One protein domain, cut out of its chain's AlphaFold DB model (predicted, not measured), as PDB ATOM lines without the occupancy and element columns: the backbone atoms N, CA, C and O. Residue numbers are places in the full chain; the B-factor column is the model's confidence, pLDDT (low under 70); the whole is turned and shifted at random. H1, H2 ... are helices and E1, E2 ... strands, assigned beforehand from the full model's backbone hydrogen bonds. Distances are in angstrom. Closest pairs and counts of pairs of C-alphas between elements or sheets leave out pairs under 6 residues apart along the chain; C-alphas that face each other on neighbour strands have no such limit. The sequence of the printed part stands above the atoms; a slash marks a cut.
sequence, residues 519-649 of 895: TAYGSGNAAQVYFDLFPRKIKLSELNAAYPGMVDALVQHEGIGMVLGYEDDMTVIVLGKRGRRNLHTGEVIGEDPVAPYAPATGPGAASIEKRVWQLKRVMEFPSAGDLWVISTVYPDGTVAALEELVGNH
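AT A GLANCE: This is residues 519 to 649 of the 895 residues of an uncharacterized protein of Chloroflexi bacterium (UniProt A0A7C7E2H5). A twisted slab of seven strands forms the core, with H3 packed on one face and the shorter H2 on the other, while H1 only grazes the sheet. These are three layers, helices on both faces of a sheet. The 131 printed residues hold E1, E2, H1, H2, E3, E4, E5, E6, H3 and E7 in chain order, with sheet order E1 E2 E7 E3 E4 E5 E6, all antiparallel. The class is mixed, helices and strands, with 62 residues, under half, in named elements. The whole is compact and rounded, with a radius of gyration of the C-alphas of 14.2 A and spans of 41 by 35 by 26 A.

IN THESE COORDINATES: E1, residues 519 to 523, begins with C-alpha 519 at (3.183, -28.956, -80.461). E2 is residues 526 to 531, 16.7 A long, H1 residues 540 to 546, and H2 residues 550 to 556. E3, residues 560 to 566, is 17.8 A from first to last C-alpha. E4 is residues 572 to 576, E5 residues 579 to 582, and E6 residues 588 to 590. H3, residues 608 to 620, is 18.0 A long and starts with C-alpha 608 at (9.332, -34.697, -109.159). E7, residues 627 to 631, ends with C-alpha 631 at (1.035, -24.706, -97.073).

HOW THE PARTS SIT: E1 and E6 are the edge strands. The hairpin E1 and E2 has N 521 and O 528 at 2.9 A, within hydrogen-bond range. E7 is the antiparallel neighbour of E2, with N 527 and O 629 at 2.8 A, and of E3, with N 564 and O 628 at 2.8 A. E3 E4 E5 E6 form a meander, each strand the antiparallel neighbour of the one before: N 575 and O 563 are 2.8 A apart, N 574 and O 581 2.8 A, N 580 and O 589 2.9 A. E2, H1 H2 and E3 form a split strand-helix-strand unit, two strands running the same way with E7 between them; its crossover is right-handed. H2 lies over E3 at a height over the sheet of 8.7 A, only just along the strands at 28 degrees on the local plane; the closest C-alphas of H2 and E3, Val 555 and Val 563, are 6.2 A apart. H3, on the opposite face, lies over E3 and E4 at a height of 9.4 A, slantwise to the strands at 52 degrees to E3 on the local plane; its closest C-alphas with E4 are Lys 616 and Val 572, 6.6 A apart. H1 only grazes the sheet with residues 540 to 543. In H1, H2 and H3 every O i to N i+4 pair is within hydrogen-bond range.

THE WHOLE: The C-alphas farthest apart are those of Leu 533 and Thr 601, 42.1 A. The printed part has no cut. The link E6 to H3 is long, 17 residues, and residues 632 to 649 hold no named element. The mean pLDDT of the printed part is 95.0, and no printed residue is under 70.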
ATOM      1  N   THR A 519       2.314 -30.108 -80.203       84.56
ATOM      2  CA  THR A 519       3.183 -28.956 -80.461       84.56
ATOM      3  C   THR A 519       3.490 -28.825 -81.947       84.56
ATOM      4  O   THR A 519       3.983 -29.767 -82.565       84.56
ATOM      5  N   ALA A 520       3.218 -27.648 -82.513       86.62
ATOM      6  CA  ALA A 520       3.586 -27.291 -83.881       86.62
ATOM      7  C   ALA A 520       4.791 -26.338 -83.882       86.62
ATOM      8  O   ALA A 520       4.727 -25.239 -83.319       86.62
ATOM      9  N   TYR A 521       5.874 -26.750 -84.536       84.56
ATOM     10  CA  TYR A 521       7.052 -25.921 -84.783       84.56
ATOM     11  C   TYR A 521       7.062 -25.482 -86.240       84.56
ATOM     12  O   TYR A 521       7.253 -26.296 -87.143       84.56
ATOM     13  N   GLY A 522       6.808 -24.200 -86.466       78.81
ATOM     14  CA  GLY A 522       6.771 -23.614 -87.803       78.81
ATOM     15  C   GLY A 522       8.137 -23.133 -88.271       78.81
ATOM     16  O   GLY A 522       8.969 -22.705 -87.473       78.81
ATOM     17  N   SER A 523       8.319 -23.200 -89.584       83.44
ATOM     18  CA  SER A 523       9.444 -22.663 -90.341       83.44
ATOM     19  C   SER A 523       8.878 -22.181 -91.680       83.44
ATOM     20  O   SER A 523       8.547 -22.996 -92.550       83.44
ATOM     21  N   GLY A 524       8.641 -20.873 -91.804       88.06
ATOM     22  CA  GLY A 524       7.991 -20.273 -92.968       88.06
ATOM     23  C   GLY A 524       6.638 -20.876 -93.283       88.06
ATOM     24  O   GLY A 524       5.696 -20.795 -92.496       88.06
ATOM     25  N   ASN A 525       6.518 -21.460 -94.472       94.12
ATOM     26  CA  ASN A 525       5.277 -22.039 -94.979       94.12
ATOM     27  C   ASN A 525       5.050 -23.503 -94.565       94.12
ATOM     28  O   ASN A 525       4.106 -24.130 -95.052       94.12
ATOM     29  N   ALA A 526       5.895 -24.044 -93.686       94.31
ATOM     30  CA  ALA A 526       5.814 -25.419 -93.224       94.31
ATOM     31  C   ALA A 526       5.873 -25.529 -91.693       94.31
ATOM     32  O   ALA A 526       6.370 -24.634 -91.013       94.31
ATOM     33  N   ALA A 527       5.350 -26.622 -91.136       93.56
ATOM     34  CA  ALA A 527       5.401 -26.889 -89.701       93.56
ATOM     35  C   ALA A 527       5.566 -28.379 -89.395       93.56
ATOM     36  O   ALA A 527       4.807 -29.212 -89.895       93.56
ATOM     37  N   GLN A 528       6.542 -28.699 -88.545       94.12
ATOM     38  CA  GLN A 528       6.701 -30.021 -87.944       94.12
ATOM     39  C   GLN A 528       5.758 -30.117 -86.739       94.12
ATOM     40  O   GLN A 528       5.832 -29.300 -85.818       94.12
ATOM     41  N   VAL A 529       4.855 -31.095 -86.745       94.94
ATOM     42  CA  VAL A 529       3.852 -31.292 -85.691       94.94
ATOM     43  C   VAL A 529       4.189 -32.552 -84.905       94.94
ATOM     44  O   VAL A 529       4.464 -33.600 -85.488       94.94
ATOM     45  N   TYR A 530       4.160 -32.438 -83.581       94.06
ATOM     46  CA  TYR A 530       4.494 -33.499 -82.636       94.06
ATOM     47  C   TYR A 530       3.328 -33.735 -81.680       94.06
ATOM     48  O   TYR A 530       2.737 -32.780 -81.174       94.06
ATOM     49  N   PHE A 531       3.037 -35.003 -81.404       93.12
ATOM     50  CA  PHE A 531       1.990 -35.446 -80.490       93.12
ATOM     51  C   PHE A 531       2.607 -36.186 -79.301       93.12
ATOM     52  O   PHE A 531       3.368 -37.145 -79.481       93.12
ATOM     53  N   ASP A 532       2.232 -35.780 -78.088       90.50
ATOM     54  CA  ASP A 532       2.624 -36.425 -76.830       90.50
ATOM     55  C   ASP A 532       1.733 -37.646 -76.529       90.50
ATOM     56  O   ASP A 532       1.045 -37.738 -75.516       90.50
ATOM     57  N   LEU A 533       1.683 -38.575 -77.489       89.94
ATOM     58  CA  LEU A 533       0.974 -39.856 -77.372       89.94
ATOM     59  C   LEU A 533       1.945 -41.028 -77.214       89.94
ATOM     60  O   LEU A 533       1.669 -41.992 -76.502       89.94
ATOM     61  N   PHE A 534       3.087 -40.947 -77.898       90.81
ATOM     62  CA  PHE A 534       4.112 -41.981 -77.904       90.81
ATOM     63  C   PHE A 534       5.510 -41.351 -77.900       90.81
ATOM     64  O   PHE A 534       5.723 -40.345 -78.586       90.81
ATOM     65  N   PRO A 535       6.501 -41.993 -77.247       88.88
ATOM     66  CA  PRO A 535       7.899 -41.543 -77.244       88.88
ATOM     67  C   PRO A 535       8.619 -41.778 -78.586       88.88
ATOM     68  O   PRO A 535       9.808 -41.509 -78.717       88.88
ATOM     69  N   ARG A 536       7.910 -42.302 -79.592       92.75
ATOM     70  CA  ARG A 536       8.389 -42.542 -80.959       92.75
ATOM     71  C   ARG A 536       7.528 -41.778 -81.963       92.75
ATOM     72  O   ARG A 536       6.465 -41.267 -81.609       92.75
ATOM     73  N   LYS A 537       7.955 -41.776 -83.227       93.81
ATOM     74  CA  LYS A 537       7.112 -41.351 -84.350       93.81
ATOM     75  C   LYS A 537       5.794 -42.130 -84.356       93.81
ATOM     76  O   LYS A 537       5.790 -43.354 -84.158       93.81
ATOM     77  N   ILE A 538       4.692 -41.416 -84.541       95.31
ATOM     78  CA  ILE A 538       3.345 -41.989 -84.586       95.31
ATOM     79  C   ILE A 538       2.979 -42.424 -86.007       95.31
ATOM     80  O   ILE A 538       3.367 -41.791 -86.989       95.31
ATOM     81  N   LYS A 539       2.212 -43.507 -86.113       97.19
ATOM     82  CA  LYS A 539       1.623 -43.943 -87.381       97.19
ATOM     83  C   LYS A 539       0.334 -43.175 -87.645       97.19
ATOM     84  O   LYS A 539      -0.383 -42.823 -86.708       97.19
ATOM     85  N   LEU A 540      -0.019 -42.983 -88.911       97.06
ATOM     86  CA  LEU A 540      -1.275 -42.331 -89.289       97.06
ATOM     87  C   LEU A 540      -2.507 -43.092 -88.776       97.06
ATOM     88  O   LEU A 540      -3.476 -42.461 -88.365       97.06
ATOM     89  N   SER A 541      -2.472 -44.428 -88.737       96.81
ATOM     90  CA  SER A 541      -3.548 -45.261 -88.173       96.81
ATOM     91  C   SER A 541      -3.753 -45.019 -86.671       96.81
ATOM     92  O   SER A 541      -4.883 -44.864 -86.212       96.81
ATOM     93  N   GLU A 542      -2.659 -44.923 -85.911       96.75
ATOM     94  CA  GLU A 542      -2.655 -44.639 -84.473       96.75
ATOM     95  C   GLU A 542      -3.125 -43.212 -84.191       96.75
ATOM     96  O   GLU A 542      -3.931 -42.990 -83.288       96.75
ATOM     97  N   LEU A 543      -2.661 -42.251 -84.995       94.94
ATOM     98  CA  LEU A 543      -3.065 -40.854 -84.889       94.94
ATOM     99  C   LEU A 543      -4.556 -40.678 -85.202       94.94
ATOM    100  O   LEU A 543      -5.251 -39.998 -84.455       94.94
ATOM    101  N   ASN A 544      -5.069 -41.341 -86.242       94.75
ATOM    102  CA  ASN A 544      -6.494 -41.333 -86.579       94.75
ATOM    103  C   ASN A 544      -7.358 -42.050 -85.533       94.75
ATOM    104  O   ASN A 544      -8.517 -41.686 -85.355       94.75
ATOM    105  N   ALA A 545      -6.822 -43.050 -84.829       94.69
ATOM    106  CA  ALA A 545      -7.524 -43.687 -83.717       94.69
ATOM    107  C   ALA A 545      -7.606 -42.768 -82.485       94.69
ATOM    108  O   ALA A 545      -8.637 -42.739 -81.814       94.69
ATOM    109  N   ALA A 546      -6.538 -42.015 -82.197       92.50
ATOM    110  CA  ALA A 546      -6.482 -41.081 -81.072       92.50
ATOM    111  C   ALA A 546      -7.261 -39.779 -81.334       92.50
ATOM    112  O   ALA A 546      -7.975 -39.301 -80.452       92.50
ATOM    113  N   TYR A 547      -7.158 -39.233 -82.548       93.12
ATOM    114  CA  TYR A 547      -7.793 -37.984 -82.979       93.12
ATOM    115  C   TYR A 547      -8.529 -38.170 -84.321       93.12
ATOM    116  O   TYR A 547      -8.043 -37.733 -85.372       93.12
ATOM    117  N   PRO A 548      -9.710 -38.824 -84.315       93.38
ATOM    118  CA  PRO A 548     -10.459 -39.113 -85.536       93.38
ATOM    119  C   PRO A 548     -10.797 -37.855 -86.346       93.38
ATOM    120  O   PRO A 548     -11.340 -36.892 -85.811       93.38
ATOM    121  N   GLY A 549     -10.505 -37.879 -87.650       92.31
ATOM    122  CA  GLY A 549     -10.829 -36.799 -88.593       92.31
ATOM    123  C   GLY A 549      -9.854 -35.613 -88.606       92.31
ATOM    124  O   GLY A 549      -9.945 -34.778 -89.503       92.31
ATOM    125  N   MET A 550      -8.886 -35.547 -87.683       94.94
ATOM    126  CA  MET A 550      -7.925 -34.437 -87.613       94.94
ATOM    127  C   MET A 550      -7.013 -34.376 -88.848       94.94
ATOM    128  O   MET A 550      -6.833 -33.305 -89.427       94.94
ATOM    129  N   VAL A 551      -6.454 -35.514 -89.283       95.88
ATOM    130  CA  VAL A 551      -5.589 -35.565 -90.479       95.88
ATOM    131  C   VAL A 551      -6.378 -35.172 -91.729       95.88
ATOM    132  O   VAL A 551      -5.899 -34.365 -92.523       95.88
ATOM    133  N   ASP A 552      -7.606 -35.673 -91.873       95.94
ATOM    134  CA  ASP A 552      -8.478 -35.327 -92.998       95.94
ATOM    135  C   ASP A 552      -8.810 -33.829 -93.009       95.94
ATOM    136  O   ASP A 552      -8.741 -33.190 -94.059       95.94
ATOM    137  N   ALA A 553      -9.098 -33.234 -91.847       96.69
ATOM    138  CA  ALA A 553      -9.342 -31.799 -91.727       96.69
ATOM    139  C   ALA A 553      -8.115 -30.960 -92.124       96.69
ATOM    140  O   ALA A 553      -8.263 -29.966 -92.839       96.69
ATOM    141  N   LEU A 554      -6.903 -31.379 -91.730       96.62
ATOM    142  CA  LEU A 554      -5.656 -30.749 -92.180       96.62
ATOM    143  C   LEU A 554      -5.508 -30.821 -93.701       96.62
ATOM    144  O   LEU A 554      -5.248 -29.806 -94.342       96.62
ATOM    145  N   VAL A 555      -5.712 -32.001 -94.285       97.50
ATOM    146  CA  VAL A 555      -5.580 -32.218 -95.732       97.50
ATOM    147  C   VAL A 555      -6.612 -31.410 -96.526       97.50
ATOM    148  O   VAL A 555      -6.292 -30.903 -97.602       97.50
ATOM    149  N   GLN A 556      -7.840 -31.275 -96.019       97.31
ATOM    150  CA  GLN A 556      -8.926 -30.578 -96.716       97.31
ATOM    151  C   GLN A 556      -8.897 -29.053 -96.553       97.31
ATOM    152  O   GLN A 556      -9.548 -28.353 -97.332       97.31
ATOM    153  N   HIS A 557      -8.133 -28.507 -95.601       97.12
ATOM    154  CA  HIS A 557      -8.026 -27.060 -95.433       97.12
ATOM    155  C   HIS A 557      -7.443 -26.390 -96.691       97.12
ATOM    156  O   HIS A 557      -6.429 -26.819 -97.246       97.12
ATOM    157  N   GLU A 558      -8.051 -25.289 -97.144       95.88
ATOM    158  CA  GLU A 558      -7.645 -24.604 -98.382       95.88
ATOM    159  C   GLU A 558      -6.165 -24.190 -98.349       95.88
ATOM    160  O   GLU A 558      -5.417 -24.462 -99.290       95.88
ATOM    161  N   GLY A 559      -5.725 -23.633 -97.218       96.12
ATOM    162  CA  GLY A 559      -4.358 -23.159 -97.003       96.12
ATOM    163  C   GLY A 559      -3.278 -24.225 -96.815       96.12
ATOM    164  O   GLY A 559      -2.106 -23.856 -96.803       96.12
ATOM    165  N   ILE A 560      -3.630 -25.508 -96.684       97.50
ATOM    166  CA  ILE A 560      -2.669 -26.613 -96.543       97.50
ATOM    167  C   ILE A 560      -2.612 -27.375 -97.864       97.50
ATOM    168  O   ILE A 560      -3.627 -27.878 -98.347       97.50
ATOM    169  N   GLY A 561      -1.436 -27.440 -98.483       96.56
ATOM    170  CA  GLY A 561      -1.285 -28.078 -99.789       96.56
ATOM    171  C   GLY A 561      -0.957 -29.559 -99.677       96.56
ATOM    172  O   GLY A 561      -1.489 -30.355-100.451       96.56
ATOM    173  N   MET A 562      -0.151 -29.931 -98.681       97.38
ATOM    174  CA  MET A 562       0.146 -31.327 -98.377       97.38
ATOM    175  C   MET A 562       0.452 -31.561 -96.896       97.38
ATOM    176  O   MET A 562       0.960 -30.682 -96.196       97.38
ATOM    177  N   VAL A 563       0.162 -32.783 -96.446       98.44
ATOM    178  CA  VAL A 563       0.490 -33.298 -95.113       98.44
ATOM    179  C   VAL A 563       1.283 -34.588 -95.281       98.44
ATOM    180  O   VAL A 563       0.813 -35.524 -95.927       98.44
ATOM    181  N   LEU A 564       2.485 -34.643 -94.717       98.62
ATOM    182  CA  LEU A 564       3.315 -35.841 -94.703       98.62
ATOM    183  C   LEU A 564       3.161 -36.572 -93.372       98.62
ATOM    184  O   LEU A 564       3.100 -35.932 -92.325       98.62
ATOM    185  N   GLY A 565       3.147 -37.902 -93.418       98.19
ATOM    186  CA  GLY A 565       3.093 -38.771 -92.243       98.19
ATOM    187  C   GLY A 565       3.594 -40.179 -92.558       98.19
ATOM    188  O   GLY A 565       4.153 -40.418 -93.630       98.19
ATOM    189  N   TYR A 566       3.385 -41.111 -91.628       98.19
ATOM    190  CA  TYR A 566       3.900 -42.480 -91.717       98.19
ATOM    191  C   TYR A 566       2.762 -43.503 -91.798       98.19
ATOM    192  O   TYR A 566       1.852 -43.493 -90.967       98.19
ATOM    193  N   GLU A 567       2.823 -44.399 -92.780       97.00
ATOM    194  CA  GLU A 567       1.945 -45.573 -92.878       97.00
ATOM    195  C   GLU A 567       2.290 -46.625 -91.800       97.00
ATOM    196  O   GLU A 567       3.231 -46.470 -91.015       97.00
ATOM    197  N   ASP A 568       1.527 -47.720 -91.739       96.25
ATOM    198  CA  ASP A 568       1.695 -48.758 -90.709       96.25
ATOM    199  C   ASP A 568       3.069 -49.446 -90.714       96.25
ATOM    200  O   ASP A 568       3.539 -49.912 -89.666       96.25
ATOM    201  N   ASP A 569       3.716 -49.486 -91.876       95.31
ATOM    202  CA  ASP A 569       5.067 -50.000 -92.098       95.31
ATOM    203  C   ASP A 569       6.165 -48.933 -91.914       95.31
ATOM    204  O   ASP A 569       7.338 -49.207 -92.163       95.31
ATOM    205  N   MET A 570       5.795 -47.738 -91.439       94.81
ATOM    206  CA  MET A 570       6.641 -46.550 -91.289       94.81
ATOM    207  C   MET A 570       7.145 -45.938 -92.604       94.81
ATOM    208  O   MET A 570       8.008 -45.057 -92.565       94.81
ATOM    209  N   THR A 571       6.611 -46.341 -93.761       96.75
ATOM    210  CA  THR A 571       6.905 -45.636 -95.014       96.75
ATOM    211  C   THR A 571       6.270 -44.249 -95.015       96.75
ATOM    212  O   THR A 571       5.157 -44.045 -94.521       96.75
ATOM    213  N   VAL A 572       6.995 -43.271 -95.559       98.06
ATOM    214  CA  VAL A 572       6.516 -41.887 -95.630       98.06
ATOM    215  C   VAL A 572       5.504 -41.742 -96.763       98.06
ATOM    216  O   VAL A 572       5.799 -42.061 -97.922       98.06
ATOM    217  N   ILE A 573       4.335 -41.198 -96.436       98.19
ATOM    218  CA  ILE A 573       3.282 -40.873 -97.394       98.19
ATOM    219  C   ILE A 573       2.977 -39.376 -97.379       98.19
ATOM    220  O   ILE A 573       2.992 -38.730 -96.332       98.19
ATOM    221  N   VAL A 574       2.693 -38.828 -98.557       98.56
ATOM    222  CA  VAL A 574       2.203 -37.461 -98.745       98.56
ATOM    223  C   VAL A 574       0.716 -37.531 -99.038       98.56
ATOM    224  O   VAL A 574       0.302 -38.220 -99.972       98.56
ATOM    225  N   LEU A 575      -0.079 -36.806 -98.263       98.56
ATOM    226  CA  LEU A 575      -1.521 -36.684 -98.419       98.56
ATOM    227  C   LEU A 575      -1.851 -35.303 -98.987       98.56
ATOM    228  O   LEU A 575      -1.390 -34.285 -98.470       98.56
ATOM    229  N   GLY A 576      -2.663 -35.271-100.039       97.75
ATOM    230  CA  GLY A 576      -3.249 -34.055-100.591       97.75
ATOM    231  C   GLY A 576      -4.760 -34.179-100.741       97.75
ATOM    232  O   GLY A 576      -5.345 -35.250-100.588       97.75
ATOM    233  N   LYS A 577      -5.404 -33.062-101.083       96.00
ATOM    234  CA  LYS A 577      -6.873 -32.924-101.117       96.00
ATOM    235  C   LYS A 577      -7.598 -34.008-101.929       96.00
ATOM    236  O   LYS A 577      -8.720 -34.372-101.586       96.00
ATOM    237  N   ARG A 578      -6.985 -34.481-103.023       96.44
ATOM    238  CA  ARG A 578      -7.574 -35.416-104.006       96.44
ATOM    239  C   ARG A 578      -6.680 -36.616-104.332       96.44
ATOM    240  O   ARG A 578      -6.890 -37.287-105.342       96.44
ATOM    241  N   GLY A 579      -5.670 -36.884-103.511       97.06
ATOM    242  CA  GLY A 579      -4.770 -37.997-103.761       97.06
ATOM    243  C   GLY A 579      -3.633 -38.105-102.764       97.06
ATOM    244  O   GLY A 579      -3.489 -37.287-101.856       97.06
ATOM    245  N   ARG A 580      -2.839 -39.161-102.917       97.94
ATOM    246  CA  ARG A 580      -1.711 -39.469-102.042       97.94
ATOM    247  C   ARG A 580      -0.553 -40.069-102.819       97.94
ATOM    248  O   ARG A 580      -0.762 -40.698-103.857       97.94
ATOM    249  N   ARG A 581       0.652 -39.923-102.273       98.31
ATOM    250  CA  ARG A 581       1.878 -40.505-102.819       98.31
ATOM    251  C   ARG A 581       2.705 -41.192-101.747       98.31
ATOM    252  O   ARG A 581       3.072 -40.546-100.770       98.31
ATOM    253  N   ASN A 582       3.096 -42.442-101.979       98.06
ATOM    254  CA  ASN A 582       4.115 -43.111-101.172       98.06
ATOM    255  C   ASN A 582       5.518 -42.717-101.671       98.06
ATOM    256  O   ASN A 582       5.851 -42.924-102.840       98.06
ATOM    257  N   LEU A 583       6.351 -42.142-100.798       97.94
ATOM    258  CA  LEU A 583       7.675 -41.633-101.178       97.94
ATOM    259  C   LEU A 583       8.736 -42.733-101.353       97.94
ATOM    260  O   LEU A 583       9.800 -42.461-101.906       97.94
ATOM    261  N   HIS A 584       8.470 -43.960-100.899       96.62
ATOM    262  CA  HIS A 584       9.384 -45.098-101.029       96.62
ATOM    263  C   HIS A 584       9.109 -45.905-102.299       96.62
ATOM    264  O   HIS A 584      10.045 -46.250-103.016       96.62
ATOM    265  N   THR A 585       7.837 -46.204-102.583       95.94
ATOM    266  CA  THR A 585       7.444 -46.995-103.764       95.94
ATOM    267  C   THR A 585       7.228 -46.133-105.006       95.94
ATOM    268  O   THR A 585       7.289 -46.642-106.123       95.94
ATOM    269  N   GLY A 586       6.965 -44.835-104.824       94.62
ATOM    270  CA  GLY A 586       6.589 -43.917-105.897       94.62
ATOM    271  C   GLY A 586       5.128 -44.041-106.339       94.62
ATOM    272  O   GLY A 586       4.721 -43.313-107.244       94.62
ATOM    273  N   GLU A 587       4.339 -44.922-105.715       97.19
ATOM    274  CA  GLU A 587       2.922 -45.110-106.028       97.19
ATOM    275  C   GLU A 587       2.122 -43.829-105.757       97.19
ATOM    276  O   GLU A 587       2.242 -43.219-104.691       97.19
ATOM    277  N   VAL A 588       1.280 -43.451-106.722       98.00
ATOM    278  CA  VAL A 588       0.359 -42.314-106.637       98.00
ATOM    279  C   VAL A 588      -1.069 -42.820-106.803       98.00
ATOM    280  O   VAL A 588      -1.375 -43.525-107.764       98.00
ATOM    281  N   ILE A 589      -1.951 -42.425-105.887       97.62
ATOM    282  CA  ILE A 589      -3.391 -42.691-105.965       97.62
ATOM    283  C   ILE A 589      -4.116 -41.352-106.065       97.62
ATOM    284  O   ILE A 589      -3.981 -40.519-105.172       97.62
ATOM    285  N   GLY A 590      -4.911 -41.161-107.120       97.38
ATOM    286  CA  GLY A 590      -5.574 -39.885-107.400       97.38
ATOM    287  C   GLY A 590      -4.608 -38.858-107.991       97.38
ATOM    288  O   GLY A 590      -3.798 -39.191-108.854       97.38
ATOM    289  N   GLU A 591      -4.707 -37.608-107.544       96.94
ATOM    290  CA  GLU A 591      -3.769 -36.552-107.939       96.94
ATOM    291  C   GLU A 591      -2.486 -36.590-107.105       96.94
ATOM    292  O   GLU A 591      -2.521 -36.795-105.894       96.94
ATOM    293  N   ASP A 592      -1.347 -36.350-107.755       97.88
ATOM    294  CA  ASP A 592      -0.043 -36.312-107.101       97.88
ATOM    295  C   ASP A 592       0.121 -35.028-106.263       97.88
ATOM    296  O   ASP A 592       0.241 -33.939-106.836       97.88
ATOM    297  N   PRO A 593       0.166 -35.118-104.920       97.50
ATOM    298  CA  PRO A 593       0.243 -33.939-104.057       97.50
ATOM    299  C   PRO A 593       1.573 -33.182-104.170       97.50
ATOM    300  O   PRO A 593       1.644 -32.017-103.788       97.50
ATOM    301  N   VAL A 594       2.626 -33.813-104.707       98.00
ATOM    302  CA  VAL A 594       3.951 -33.191-104.865       98.00
ATOM    303  C   VAL A 594       4.026 -32.345-106.143       98.00
ATOM    304  O   VAL A 594       4.832 -31.420-106.220       98.00
ATOM    305  N   ALA A 595       3.168 -32.609-107.135       96.19
ATOM    306  CA  ALA A 595       3.248 -31.977-108.452       96.19
ATOM    307  C   ALA A 595       3.206 -30.434-108.443       96.19
ATOM    308  O   ALA A 595       4.026 -29.829-109.137       96.19
ATOM    309  N   PRO A 596       2.360 -29.757-107.634       95.50
ATOM    310  CA  PRO A 596       2.356 -28.292-107.552       95.50
ATOM    311  C   PRO A 596       3.663 -27.671-107.029       95.50
ATOM    312  O   PRO A 596       3.897 -26.482-107.226       95.50
ATOM    313  N   TYR A 597       4.513 -28.460-106.368       96.88
ATOM    314  CA  TYR A 597       5.777 -28.028-105.763       96.88
ATOM    315  C   TYR A 597       7.008 -28.367-106.622       96.88
ATOM    316  O   TYR A 597       8.147 -28.129-106.208       96.88
ATOM    317  N   ALA A 598       6.786 -28.931-107.811       96.50
ATOM    318  CA  ALA A 598       7.810 -29.275-108.791       96.50
ATOM    319  C   ALA A 598       7.456 -28.690-110.174       96.50
ATOM    320  O   ALA A 598       7.238 -29.442-111.131       96.50
ATOM    321  N   PRO A 599       7.321 -27.354-110.305       95.25
ATOM    322  CA  PRO A 599       7.048 -26.746-111.599       95.25
ATOM    323  C   PRO A 599       8.177 -27.049-112.593       95.25
ATOM    324  O   PRO A 599       9.344 -27.158-112.230       95.25
ATOM    325  N   ALA A 600       7.843 -27.160-113.878       93.94
ATOM    326  CA  ALA A 600       8.836 -27.475-114.910       93.94
ATOM    327  C   ALA A 600       9.803 -26.309-115.202       93.94
ATOM    328  O   ALA A 600      10.901 -26.524-115.707       93.94
ATOM    329  N   THR A 601       9.386 -25.069-114.929       93.62
ATOM    330  CA  THR A 601      10.146 -23.846-115.229       93.62
ATOM    331  C   THR A 601       9.828 -22.741-114.227       93.62
ATOM    332  O   THR A 601       8.690 -22.648-113.774       93.62
ATOM    333  N   GLY A 602      10.783 -21.838-113.995       93.06
ATOM    334  CA  GLY A 602      10.603 -20.667-113.133       93.06
ATOM    335  C   GLY A 602      10.914 -20.952-111.658       93.06
ATOM    336  O   GLY A 602      11.644 -21.902-111.376       93.06
ATOM    337  N   PRO A 603      10.398 -20.123-110.733       94.69
ATOM    338  CA  PRO A 603      10.528 -20.318-109.293       94.69
ATOM    339  C   PRO A 603      10.207 -21.733-108.810       94.69
ATOM    340  O   PRO A 603       9.139 -22.267-109.113       94.69
ATOM    341  N   GLY A 604      11.125 -22.327-108.051       94.19
ATOM    342  CA  GLY A 604      10.988 -23.649-107.453       94.19
ATOM    343  C   GLY A 604      11.094 -24.798-108.451       94.19
ATOM    344  O   GLY A 604      10.710 -25.921-108.107       94.19
ATOM    345  N   ALA A 605      11.569 -24.546-109.678       95.56
ATOM    346  CA  ALA A 605      11.610 -25.560-110.719       95.56
ATOM    347  C   ALA A 605      12.520 -26.736-110.353       95.56
ATOM    348  O   ALA A 605      13.704 -26.574-110.064       95.56
ATOM    349  N   ALA A 606      11.954 -27.940-110.389       96.56
ATOM    350  CA  ALA A 606      12.639 -29.173-110.029       96.56
ATOM    351  C   ALA A 606      11.924 -30.376-110.644       96.56
ATOM    352  O   ALA A 606      10.725 -30.321-110.921       96.56
ATOM    353  N   SER A 607      12.639 -31.490-110.807       97.06
ATOM    354  CA  SER A 607      11.981 -32.757-111.113       97.06
ATOM    355  C   SER A 607      11.183 -33.263-109.908       97.06
ATOM    356  O   SER A 607      11.511 -32.993-108.746       97.06
ATOM    357  N   ILE A 608      10.144 -34.047-110.188       97.19
ATOM    358  CA  ILE A 608       9.332 -34.697-109.159       97.19
ATOM    359  C   ILE A 608      10.199 -35.602-108.283       97.19
ATOM    360  O   ILE A 608      10.064 -35.604-107.063       97.19
ATOM    361  N   GLU A 609      11.142 -36.321-108.890       97.00
ATOM    362  CA  GLU A 609      12.063 -37.224-108.204       97.00
ATOM    363  C   GLU A 609      12.958 -36.465-107.220       97.00
ATOM    364  O   GLU A 609      13.201 -36.953-106.114       97.00
ATOM    365  N   LYS A 610      13.401 -35.249-107.579       97.38
ATOM    366  CA  LYS A 610      14.173 -34.386-106.678       97.38
ATOM    367  C   LYS A 610      13.336 -34.000-105.457       97.38
ATOM    368  O   LYS A 610      13.802 -34.175-104.331       97.38
ATOM    369  N   ARG A 611      12.090 -33.545-105.653       97.81
ATOM    370  CA  ARG A 611      11.194 -33.171-104.542       97.81
ATOM    371  C   ARG A 611      10.830 -34.362-103.661       97.81
ATOM    372  O   ARG A 611      10.878 -34.247-102.441       97.81
ATOM    373  N   VAL A 612      10.546 -35.518-104.259       98.25
ATOM    374  CA  VAL A 612      10.308 -36.776-103.535       98.25
ATOM    375  C   VAL A 612      11.515 -37.142-102.673       98.25
ATOM    376  O   VAL A 612      11.342 -37.435-101.492       98.25
ATOM    377  N   TRP A 613      12.732 -37.070-103.221       97.81
ATOM    378  CA  TRP A 613      13.955 -37.348-102.469       97.81
ATOM    379  C   TRP A 613      14.145 -36.378-101.294       97.81
ATOM    380  O   TRP A 613      14.425 -36.821-100.181       97.81
ATOM    381  N   GLN A 614      13.944 -35.074-101.515       97.81
ATOM    382  CA  GLN A 614      14.078 -34.043-100.480       97.81
ATOM    383  C   GLN A 614      13.053 -34.230 -99.348       97.81
ATOM    384  O   GLN A 614      13.426 -34.236 -98.176       97.81
ATOM    385  N   LEU A 615      11.775 -34.435 -99.689       98.25
ATOM    386  CA  LEU A 615      10.695 -34.644 -98.719       98.25
ATOM    387  C   LEU A 615      10.908 -35.920 -97.897       98.25
ATOM    388  O   LEU A 615      10.798 -35.902 -96.669       98.25
ATOM    389  N   LYS A 616      11.258 -37.019 -98.577       97.88
ATOM    390  CA  LYS A 616      11.552 -38.309 -97.949       97.88
ATOM    391  C   LYS A 616      12.693 -38.176 -96.950       97.88
ATOM    392  O   LYS A 616      12.554 -38.610 -95.813       97.88
ATOM    393  N   ARG A 617      13.791 -37.533 -97.357       96.56
ATOM    394  CA  ARG A 617      14.981 -37.355 -96.521       96.56
ATOM    395  C   ARG A 617      14.659 -36.665 -95.195       96.56
ATOM    396  O   ARG A 617      15.092 -37.153 -94.158       96.56
ATOM    397  N   VAL A 618      13.899 -35.567 -95.226       96.81
ATOM    398  CA  VAL A 618      13.527 -34.836 -94.004       96.81
ATOM    399  C   VAL A 618      12.663 -35.704 -93.092       96.81
ATOM    400  O   VAL A 618      12.954 -35.804 -91.907       96.81
ATOM    401  N   MET A 619      11.646 -36.383 -93.631       97.38
ATOM    402  CA  MET A 619      10.766 -37.245 -92.829       97.38
ATOM    403  C   MET A 619      11.455 -38.522 -92.320       97.38
ATOM    404  O   MET A 619      11.022 -39.109 -91.330       97.38
ATOM    405  N   GLU A 620      12.556 -38.955 -92.933       96.19
ATOM    406  CA  GLU A 620      13.355 -40.082 -92.442       96.19
ATOM    407  C   GLU A 620      14.257 -39.712 -91.255       96.19
ATOM    408  O   GLU A 620      14.656 -40.603 -90.504       96.19
ATOM    409  N   PHE A 621      14.522 -38.424 -91.012       96.62
ATOM    410  CA  PHE A 621      15.326 -37.989 -89.869       96.62
ATOM    411  C   PHE A 621      14.731 -38.444 -88.531       96.62
ATOM    412  O   PHE A 621      13.527 -38.270 -88.329       96.62
ATOM    413  N   PRO A 622      15.527 -38.993 -87.595       95.31
ATOM    414  CA  PRO A 622      15.046 -39.408 -86.276       95.31
ATOM    415  C   PRO A 622      14.238 -38.331 -85.546       95.31
ATOM    416  O   PRO A 622      13.208 -38.647 -84.953       95.31
ATOM    417  N   SER A 623      14.666 -37.071 -85.654       94.31
ATOM    418  CA  SER A 623      14.059 -35.921 -84.985       94.31
ATOM    419  C   SER A 623      12.878 -35.290 -85.743       94.31
ATOM    420  O   SER A 623      12.312 -34.302 -85.273       94.31
ATOM    421  N   ALA A 624      12.499 -35.811 -86.917       95.88
ATOM    422  CA  ALA A 624      11.382 -35.278 -87.704       95.88
ATOM    423  C   ALA A 624      10.035 -35.395 -86.976       95.88
ATOM    424  O   ALA A 624       9.837 -36.289 -86.147       95.88
ATOM    425  N   GLY A 625       9.103 -34.508 -87.332       94.94
ATOM    426  CA  GLY A 625       7.747 -34.492 -86.800       94.94
ATOM    427  C   GLY A 625       6.981 -35.786 -87.053       94.94
ATOM    428  O   GLY A 625       7.300 -36.580 -87.945       94.94
ATOM    429  N   ASP A 626       5.932 -35.967 -86.256       96.94
ATOM    430  CA  ASP A 626       4.906 -36.982 -86.485       96.94
ATOM    431  C   ASP A 626       4.118 -36.675 -87.765       96.94
ATOM    432  O   ASP A 626       3.797 -37.579 -88.533       96.94
ATOM    433  N   LEU A 627       3.862 -35.384 -88.001       97.56
ATOM    434  CA  LEU A 627       3.399 -34.857 -89.276       97.56
ATOM    435  C   LEU A 627       4.293 -33.705 -89.724       97.56
ATOM    436  O   LEU A 627       4.775 -32.928 -88.898       97.56
ATOM    437  N   TRP A 628       4.415 -33.533 -91.036       97.62
ATOM    438  CA  TRP A 628       4.955 -32.310 -91.622       97.62
ATOM    439  C   TRP A 628       3.911 -31.677 -92.531       97.62
ATOM    440  O   TRP A 628       3.472 -32.268 -93.518       97.62
ATOM    441  N   VAL A 629       3.464 -30.483 -92.154       97.19
ATOM    442  CA  VAL A 629       2.398 -29.750 -92.840       97.19
ATOM    443  C   VAL A 629       3.035 -28.666 -93.695       97.19
ATOM    444  O   VAL A 629       3.814 -27.872 -93.177       97.19
ATOM    445  N   ILE A 630       2.700 -28.614 -94.986       97.44
ATOM    446  CA  ILE A 630       3.225 -27.618 -95.929       97.44
ATOM    447  C   ILE A 630       2.052 -26.877 -96.573       97.44
ATOM    448  O   ILE A 630       1.088 -27.482 -97.054       97.44
ATOM    449  N   SER A 631       2.118 -25.546 -96.570       96.88
ATOM    450  CA  SER A 631       1.035 -24.706 -97.073       96.88
ATOM    451  C   SER A 631       0.898 -24.758 -98.593       96.88
ATOM    452  O   SER A 631       1.839 -25.085 -99.316       96.88
ATOM    453  N   THR A 632      -0.301 -24.441 -99.076       96.69
ATOM    454  CA  THR A 632      -0.641 -24.426-100.503       96.69
ATOM    455  C   THR A 632       0.235 -23.444-101.285       96.69
ATOM    456  O   THR A 632       0.421 -22.301-100.864       96.69
ATOM    457  N   VAL A 633       0.709 -23.869-102.462       96.44
ATOM    458  CA  VAL A 633       1.208 -22.963-103.508       96.44
ATOM    459  C   VAL A 633       0.004 -22.427-104.277       96.44
ATOM    460  O   VAL A 633      -0.759 -23.197-104.864       96.44
ATOM    461  N   TYR A 634      -0.197 -21.114-104.243       95.44
ATOM    462  CA  TYR A 634      -1.332 -20.461-104.890       95.44
ATOM    463  C   TYR A 634      -1.061 -20.230-106.389       95.44
ATOM    464  O   TYR A 634       0.094 -20.220-106.816       95.44
ATOM    465  N   PRO A 635      -2.104 -20.007-107.217       91.75
ATOM    466  CA  PRO A 635      -1.939 -19.784-108.659       91.75
ATOM    467  C   PRO A 635      -1.050 -18.593-109.042       91.75
ATOM    468  O   PRO A 635      -0.536 -18.548-110.155       91.75
ATOM    469  N   ASP A 636      -0.878 -17.623-108.141       90.69
ATOM    470  CA  ASP A 636       0.013 -16.469-108.313       90.69
ATOM    471  C   ASP A 636       1.479 -16.772-107.940       90.69
ATOM    472  O   ASP A 636       2.318 -15.875-107.971       90.69
ATOM    473  N   GLY A 637       1.796 -18.024-107.587       90.25
ATOM    474  CA  GLY A 637       3.121 -18.475-107.160       90.25
ATOM    475  C   GLY A 637       3.445 -18.174-105.695       90.25
ATOM    476  O   GLY A 637       4.511 -18.563-105.217       90.25
ATOM    477  N   THR A 638       2.541 -17.505-104.970       94.88
ATOM    478  CA  THR A 638       2.732 -17.221-103.545       94.88
ATOM    479  C   THR A 638       2.486 -18.459-102.689       94.88
ATOM    480  O   THR A 638       1.849 -19.426-103.111       94.88
ATOM    481  N   VAL A 639       2.965 -18.414-101.451       96.00
ATOM    482  CA  VAL A 639       2.654 -19.406-100.411       96.00
ATOM    483  C   VAL A 639       1.959 -18.725 -99.232       96.00
ATOM    484  O   VAL A 639       1.834 -17.497 -99.190       96.00
ATOM    485  N   ALA A 640       1.463 -19.510 -98.278       94.75
ATOM    486  CA  ALA A 640       1.009 -18.983 -96.994       94.75
ATOM    487  C   ALA A 640       2.025 -19.343 -95.913       94.75
ATOM    488  O   ALA A 640       2.150 -20.515 -95.561       94.75
ATOM    489  N   ALA A 641       2.749 -18.350 -95.400       92.31
ATOM    490  CA  ALA A 641       3.588 -18.551 -94.226       92.31
ATOM    491  C   ALA A 641       2.700 -18.976 -93.047       92.31
ATOM    492  O   ALA A 641       1.692 -18.331 -92.768       92.31
ATOM    493  N   LEU A 642       3.042 -20.074 -92.379       91.25
ATOM    494  CA  LEU A 642       2.390 -20.499 -91.135       91.25
ATOM    495  C   LEU A 642       2.840 -19.630 -89.948       91.25
ATOM    496  O   LEU A 642       2.255 -19.697 -88.869       91.25
ATOM    497  N   GLU A 643       3.852 -18.796 -90.179       85.62
ATOM    498  CA  GLU A 643       4.334 -17.744 -89.299       85.62
ATOM    499  C   GLU A 643       3.969 -16.345 -89.793       85.62
ATOM    500  O   GLU A 643       3.630 -16.142 -90.959       85.62
ATOM    501  N   GLU A 644       4.065 -15.359 -88.902       86.31
ATOM    502  CA  GLU A 644       3.783 -13.958 -89.224       86.31
ATOM    503  C   GLU A 644       4.970 -13.276 -89.928       86.31
ATOM    504  O   GLU A 644       5.403 -12.208 -89.510       86.31
ATOM    505  N   LEU A 645       5.491 -13.893 -90.996       88.50
ATOM    506  CA  LEU A 645       6.528 -13.353 -91.886       88.50
ATOM    507  C   LEU A 645       6.032 -13.407 -93.342       88.50
ATOM    508  O   LEU A 645       5.557 -14.442 -93.807       88.50
ATOM    509  N   VAL A 646       6.072 -12.283 -94.067       91.69
ATOM    510  CA  VAL A 646       5.503 -12.189 -95.434       91.69
ATOM    511  C   VAL A 646       6.492 -12.620 -96.517       91.69
ATOM    512  O   VAL A 646       6.083 -13.202 -97.524       91.69
ATOM    513  N   GLY A 647       7.786 -12.365 -96.309       93.50
ATOM    514  CA  GLY A 647       8.858 -13.185 -96.879       93.50
ATOM    515  C   GLY A 647       9.043 -14.402 -95.978       93.50
ATOM    516  O   GLY A 647       8.954 -14.252 -94.764       93.50
ATOM    517  N   ASN A 648       9.199 -15.603 -96.527       91.88
ATOM    518  CA  ASN A 648       9.274 -16.826 -95.726       91.88
ATOM    519  C   ASN A 648      10.075 -17.934 -96.422       91.88
ATOM    520  O   ASN A 648      10.146 -17.982 -97.653       91.88
ATOM    521  N   HIS A 649      10.655 -18.820 -95.616       93.88
ATOM    522  CA  HIS A 649      11.492 -19.941 -96.047       93.88
ATOM    523  C   HIS A 649      11.486 -21.063 -94.985       93.88
ATOM    524  O   HIS A 649      10.845 -20.943 -93.942       93.88
TER     525      HIS A 649